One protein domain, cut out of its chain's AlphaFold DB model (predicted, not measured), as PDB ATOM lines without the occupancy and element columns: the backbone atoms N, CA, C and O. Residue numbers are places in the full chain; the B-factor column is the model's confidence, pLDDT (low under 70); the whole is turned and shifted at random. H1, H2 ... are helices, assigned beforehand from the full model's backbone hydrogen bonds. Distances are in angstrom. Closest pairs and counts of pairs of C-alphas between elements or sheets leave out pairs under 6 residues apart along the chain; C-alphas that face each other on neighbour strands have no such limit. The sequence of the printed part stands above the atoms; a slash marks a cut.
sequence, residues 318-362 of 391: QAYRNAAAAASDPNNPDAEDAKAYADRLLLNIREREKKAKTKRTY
ATOM      1  N   GLN A 318       0.658 -47.946 -18.650       94.38
ATOM      2  CA  GLN A 318       0.161 -48.920 -17.681       94.38
ATOM      3  C   GLN A 318       1.066 -48.987 -16.444       94.38
ATOM      4  O   GLN A 318       0.559 -48.963 -15.322       94.38
ATOM      5  N   ALA A 319       2.391 -48.965 -16.629       96.12
ATOM      6  CA  ALA A 319       3.342 -48.872 -15.520       96.12
ATOM      7  C   ALA A 319       3.127 -47.596 -14.685       96.12
ATOM      8  O   ALA A 319       3.113 -47.663 -13.457       96.12
ATOM      9  N   TYR A 320       2.879 -46.453 -15.338       96.12
ATOM     10  CA  TYR A 320       2.570 -45.197 -14.655       96.12
ATOM     11  C   TYR A 320       1.282 -45.303 -13.835       96.12
ATOM     12  O   TYR A 320       1.271 -44.913 -12.673       96.12
ATOM     13  N   ARG A 321       0.202 -45.853 -14.410       94.94
ATOM     14  CA  ARG A 321      -1.082 -46.013 -13.704       94.94
ATOM     15  C   ARG A 321      -0.941 -46.910 -12.476       94.94
ATOM     16  O   ARG A 321      -1.471 -46.568 -11.425       94.94
ATOM     17  N   ASN A 322      -0.193 -48.008 -12.587       96.12
ATOM     18  CA  ASN A 322       0.068 -48.910 -11.466       96.12
ATOM     19  C   ASN A 322       0.896 -48.224 -10.367       96.12
ATOM     20  O   ASN A 322       0.563 -48.334  -9.191       96.12
ATOM     21  N   ALA A 323       1.936 -47.473 -10.746       96.44
ATOM     22  CA  ALA A 323       2.767 -46.722  -9.805       96.44
ATOM     23  C   ALA A 323       1.986 -45.590  -9.117       96.44
ATOM     24  O   ALA A 323       2.098 -45.406  -7.910       96.44
ATOM     25  N   ALA A 324       1.148 -44.869  -9.864       96.12
ATOM     26  CA  ALA A 324       0.286 -43.825  -9.324       96.12
ATOM     27  C   ALA A 324      -0.781 -44.397  -8.376       96.12
ATOM     28  O   ALA A 324      -1.047 -43.803  -7.335       96.12
ATOM     29  N   ALA A 325      -1.345 -45.569  -8.692       96.44
ATOM     30  CA  ALA A 325      -2.264 -46.271  -7.800       96.44
ATOM     31  C   ALA A 325      -1.569 -46.689  -6.493       96.44
ATOM     32  O   ALA A 325      -2.081 -46.395  -5.415       96.44
ATOM     33  N   ALA A 326      -0.369 -47.274  -6.583       97.06
ATOM     34  CA  ALA A 326       0.450 -47.625  -5.422       97.06
ATOM     35  C   ALA A 326       0.845 -46.396  -4.582       97.06
ATOM     36  O   ALA A 326       0.875 -46.480  -3.359       97.06
ATOM     37  N   ALA A 327       1.106 -45.250  -5.217       97.50
ATOM     38  CA  ALA A 327       1.409 -43.994  -4.532       97.50
ATOM     39  C   ALA A 327       0.186 -43.378  -3.827       97.50
ATOM     40  O   ALA A 327       0.340 -42.609  -2.882       97.50
ATOM     41  N   SER A 328      -1.025 -43.683  -4.305       95.62
ATOM     42  CA  SER A 328      -2.277 -43.176  -3.731       95.62
ATOM     43  C   SER A 328      -2.838 -44.032  -2.595       95.62
ATOM     44  O   SER A 328      -3.743 -43.573  -1.900       95.62
ATOM     45  N   ASP A 329      -2.333 -45.255  -2.404       96.62
ATOM     46  CA  ASP A 329      -2.768 -46.135  -1.320       96.62
ATOM     47  C   ASP A 329      -2.134 -45.687   0.011       96.62
ATOM     48  O   ASP A 329      -0.917 -45.801   0.176       96.62
ATOM     49  N   PRO A 330      -2.927 -45.199   0.986       96.00
ATOM     50  CA  PRO A 330      -2.405 -44.753   2.275       96.00
ATOM     51  C   PRO A 330      -1.811 -45.889   3.122       96.00
ATOM     52  O   PRO A 330      -1.119 -45.603   4.098       96.00
ATOM     53  N   ASN A 331      -2.075 -47.156   2.783       97.81
ATOM     54  CA  ASN A 331      -1.523 -48.313   3.490       97.81
ATOM     55  C   ASN A 331      -0.234 -48.851   2.854       97.81
ATOM     56  O   ASN A 331       0.343 -49.803   3.380       97.81
ATOM     57  N   ASN A 332       0.215 -48.283   1.733       97.00
ATOM     58  CA  ASN A 332       1.444 -48.716   1.088       97.00
ATOM     59  C   ASN A 332       2.666 -48.139   1.835       97.00
ATOM     60  O   ASN A 332       2.838 -46.917   1.838       97.00
ATOM     61  N   PRO A 333       3.534 -48.975   2.447       97.56
ATOM     62  CA  PRO A 333       4.738 -48.490   3.126       97.56
ATOM     63  C   PRO A 333       5.706 -47.776   2.171       97.56
ATOM     64  O   PRO A 333       6.448 -46.898   2.604       97.56
ATOM     65  N   ASP A 334       5.632 -48.089   0.875       97.88
ATOM     66  CA  ASP A 334       6.503 -47.555  -0.170       97.88
ATOM     67  C   ASP A 334       5.797 -46.465  -1.003       97.88
ATOM     68  O   ASP A 334       6.121 -46.246  -2.173       97.88
ATOM     69  N   ALA A 335       4.791 -45.782  -0.441       96.00
ATOM     70  CA  ALA A 335       4.011 -44.775  -1.166       96.00
ATOM     71  C   ALA A 335       4.879 -43.622  -1.719       96.00
ATOM     72  O   ALA A 335       4.637 -43.149  -2.832       96.00
ATOM     73  N   GLU A 336       5.913 -43.190  -0.983       95.81
ATOM     74  CA  GLU A 336       6.844 -42.151  -1.452       95.81
ATOM     75  C   GLU A 336       7.706 -42.626  -2.631       95.81
ATOM     76  O   GLU A 336       7.844 -41.904  -3.623       95.81
ATOM     77  N   ASP A 337       8.215 -43.858  -2.580       97.38
ATOM     78  CA  ASP A 337       9.009 -44.443  -3.666       97.38
ATOM     79  C   ASP A 337       8.151 -44.694  -4.912       97.38
ATOM     80  O   ASP A 337       8.558 -44.385  -6.038       97.38
ATOM     81  N   ALA A 338       6.919 -45.177  -4.723       96.88
ATOM     82  CA  ALA A 338       5.941 -45.332  -5.794       96.88
ATOM     83  C   ALA A 338       5.611 -43.985  -6.457       96.88
ATOM     84  O   ALA A 338       5.520 -43.908  -7.687       96.88
ATOM     85  N   LYS A 339       5.505 -42.907  -5.666       96.88
ATOM     86  CA  LYS A 339       5.296 -41.546  -6.175       96.88
ATOM     87  C   LYS A 339       6.484 -41.075  -7.015       96.88
ATOM     88  O   LYS A 339       6.285 -40.630  -8.147       96.88
ATOM     89  N   ALA A 340       7.709 -41.229  -6.513       96.31
ATOM     90  CA  ALA A 340       8.919 -40.857  -7.248       96.31
ATOM     91  C   ALA A 340       9.065 -41.652  -8.562       96.31
ATOM     92  O   ALA A 340       9.447 -41.102  -9.602       96.31
ATOM     93  N   TYR A 341       8.716 -42.940  -8.540       97.50
ATOM     94  CA  TYR A 341       8.715 -43.789  -9.728       97.50
ATOM     95  C   TYR A 341       7.641 -43.367 -10.747       97.50
ATOM     96  O   TYR A 341       7.939 -43.259 -11.941       97.50
ATOM     97  N   ALA A 342       6.426 -43.048 -10.289       96.50
ATOM     98  CA  ALA A 342       5.355 -42.524 -11.136       96.50
ATOM     99  C   ALA A 342       5.756 -41.193 -11.800       96.50
ATOM    100  O   ALA A 342       5.582 -41.029 -13.010       96.50
ATOM    101  N   ASP A 343       6.366 -40.269 -11.055       95.12
ATOM    102  CA  ASP A 343       6.834 -38.988 -11.598       95.12
ATOM    103  C   ASP A 343       7.918 -39.173 -12.673       95.12
ATOM    104  O   ASP A 343       7.887 -38.517 -13.723       95.12
ATOM    105  N   ARG A 344       8.843 -40.121 -12.471       97.12
ATOM    106  CA  ARG A 344       9.866 -40.467 -13.471       97.12
ATOM    107  C   ARG A 344       9.249 -41.039 -14.749       97.12
ATOM    108  O   ARG A 344       9.664 -40.661 -15.846       97.12
ATOM    109  N   LEU A 345       8.258 -41.924 -14.627       96.25
ATOM    110  CA  LEU A 345       7.536 -42.468 -15.781       96.25
ATOM    111  C   LEU A 345       6.777 -41.373 -16.540       96.25
ATOM    112  O   LEU A 345       6.827 -41.332 -17.769       96.25
ATOM    113  N   LEU A 346       6.148 -40.436 -15.829       94.88
ATOM    114  CA  LEU A 346       5.427 -39.323 -16.449       94.88
ATOM    115  C   LEU A 346       6.350 -38.422 -17.283       94.88
ATOM    116  O   LEU A 346       5.972 -37.996 -18.378       94.88
ATOM    117  N   LEU A 347       7.562 -38.143 -16.792       95.19
ATOM    118  CA  LEU A 347       8.571 -37.387 -17.542       95.19
ATOM    119  C   LEU A 347       8.982 -38.112 -18.829       95.19
ATOM    120  O   LEU A 347       8.999 -37.492 -19.894       95.19
ATOM    121  N   ASN A 348       9.233 -39.422 -18.756       94.56
ATOM    122  CA  ASN A 348       9.596 -40.225 -19.925       94.56
ATOM    123  C   ASN A 348       8.485 -40.237 -20.985       94.56
ATOM    124  O   ASN A 348       8.768 -40.036 -22.168       94.56
ATOM    125  N   ILE A 349       7.223 -40.412 -20.573       93.38
ATOM    126  CA  ILE A 349       6.079 -40.390 -21.496       93.38
ATOM    127  C   ILE A 349       5.986 -39.024 -22.192       93.38
ATOM    128  O   ILE A 349       5.911 -38.961 -23.420       93.38
ATOM    129  N   ARG A 350       6.101 -37.919 -21.441       92.38
ATOM    130  CA  ARG A 350       6.079 -36.555 -22.006       92.38
ATOM    131  C   ARG A 350       7.228 -36.295 -22.979       92.38
ATOM    132  O   ARG A 350       7.032 -35.657 -24.015       92.38
ATOM    133  N   GLU A 351       8.430 -36.786 -22.682       92.81
ATOM    134  CA  GLU A 351       9.557 -36.684 -23.611       92.81
ATOM    135  C   GLU A 351       9.319 -37.471 -24.901       92.81
ATOM    136  O   GLU A 351       9.631 -36.973 -25.990       92.81
ATOM    137  N   ARG A 352       8.763 -38.686 -24.801       92.06
ATOM    138  CA  ARG A 352       8.412 -39.504 -25.969       92.06
ATOM    139  C   ARG A 352       7.346 -38.818 -26.816       92.06
ATOM    140  O   ARG A 352       7.524 -38.732 -28.029       92.06
ATOM    141  N   GLU A 353       6.315 -38.244 -26.206       88.56
ATOM    142  CA  GLU A 353       5.298 -37.473 -26.928       88.56
ATOM    143  C   GLU A 353       5.879 -36.238 -27.619       88.56
ATOM    144  O   GLU A 353       5.559 -35.972 -28.779       88.56
ATOM    145  N   LYS A 354       6.780 -35.503 -26.958       88.88
ATOM    146  CA  LYS A 354       7.461 -34.353 -27.570       88.88
ATOM    147  C   LYS A 354       8.291 -34.775 -28.787       88.88
ATOM    148  O   LYS A 354       8.258 -34.097 -29.817       88.88
ATOM    149  N   LYS A 355       8.994 -35.911 -28.694       87.88
ATOM    150  CA  LYS A 355       9.754 -36.519 -29.804       87.88
ATOM    151  C   LYS A 355       8.838 -37.032 -30.923       87.88
ATOM    152  O   LYS A 355       9.176 -36.902 -32.095       87.88
ATOM    153  N   ALA A 356       7.678 -37.588 -30.585       85.00
ATOM    154  CA  ALA A 356       6.699 -38.058 -31.564       85.00
ATOM    155  C   ALA A 356       6.046 -36.893 -32.322       85.00
ATOM    156  O   ALA A 356       5.938 -36.950 -33.544       85.00
ATOM    157  N   LYS A 357       5.683 -35.813 -31.615       83.62
ATOM    158  CA  LYS A 357       5.152 -34.583 -32.222       83.62
ATOM    159  C   LYS A 357       6.163 -33.975 -33.191       83.62
ATOM    160  O   LYS A 357       5.810 -33.731 -34.333       83.62
ATOM    161  N   THR A 358       7.424 -33.836 -32.774       79.50
ATOM    162  CA  THR A 358       8.489 -33.321 -33.657       79.50
ATOM    163  C   THR A 358       8.743 -34.216 -34.868       79.50
ATOM    164  O   THR A 358       8.916 -33.689 -35.960       79.50
ATOM    165  N   LYS A 359       8.711 -35.550 -34.731       76.12
ATOM    166  CA  LYS A 359       8.842 -36.456 -35.887       76.12
ATOM    167  C   LYS A 359       7.697 -36.317 -36.891       76.12
ATOM    168  O   LYS A 359       7.970 -36.310 -38.085       76.12
ATOM    169  N   ARG A 360       6.448 -36.183 -36.428       68.94
ATOM    170  CA  ARG A 360       5.300 -35.967 -37.328       68.94
ATOM    171  C   ARG A 360       5.425 -34.657 -38.098       68.94
ATOM    172  O   ARG A 360       5.196 -34.644 -39.295       68.94
ATOM    173  N   THR A 361       5.892 -33.589 -37.448       69.06
ATOM    174  CA  THR A 361       6.073 -32.285 -38.109       69.06
ATOM    175  C   THR A 361       7.051 -32.327 -39.289       69.06
ATOM    176  O   THR A 361       6.878 -31.556 -40.222       69.06
ATOM    177  N   TYR A 362       8.054 -33.214 -39.269       59.66
ATOM    178  CA  TYR A 362       8.993 -33.374 -40.388       59.66
ATOM    179  C   TYR A 362       8.577 -34.448 -41.398       59.66
ATOM    180  O   TYR A 362       8.956 -34.342 -42.553       59.66
TER     181      TYR A 362
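AT A GLANCE: This is residues 318 to 362 of the 391 residues of an uncharacterized protein of Lophiostoma macrostomum CBS 122681 (UniProt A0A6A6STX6). A lopsided helical hairpin: the short helix H1 folds back through a loop onto the first part of the much longer H2, whose residues 350 to 362 stick out free as an arm. The printed part has 45 residues with two named helices, H1 then H2, and no named strand; the class is all helix. It is only just loose, close to extended, with a radius of gyration of the C-alphas of 13.7 A, and spans 47 by 14 by 10 A.

HOW THE PARTS SIT: H1, residues 318 to 328, touches H2, residues 335 to 362, with residues 335 to 346 of H2 alone. Their closest C-alphas, those of Ala 327 and Ala 335, are 4.3 A apart. The two form a helical hairpin and run opposite ways at a shallow tilt of 34 degrees, only just short of steep. In H1 and H2 every O i to N i+4 pair is within hydrogen-bond range.

IN THESE COORDINATES: H1 begins at C-alpha 318 (0.161, -48.920, -17.681) and measures 15.3 A from first to last C-alpha. H2 measures 41.1 A, from C-alpha 335 (4.011, -44.775, -1.166) to C-alpha 362 (8.993, -33.374, -40.388).

THE WHOLE: The two C-alphas farthest apart, those of Asn 331 and Tyr 362, are 47.5 A apart. The printed part has no cut, and the link from H1 to H2 is short, with 6 residues. Mean pLDDT of the printed part is 92.1; residues 360 to 362 are under 70.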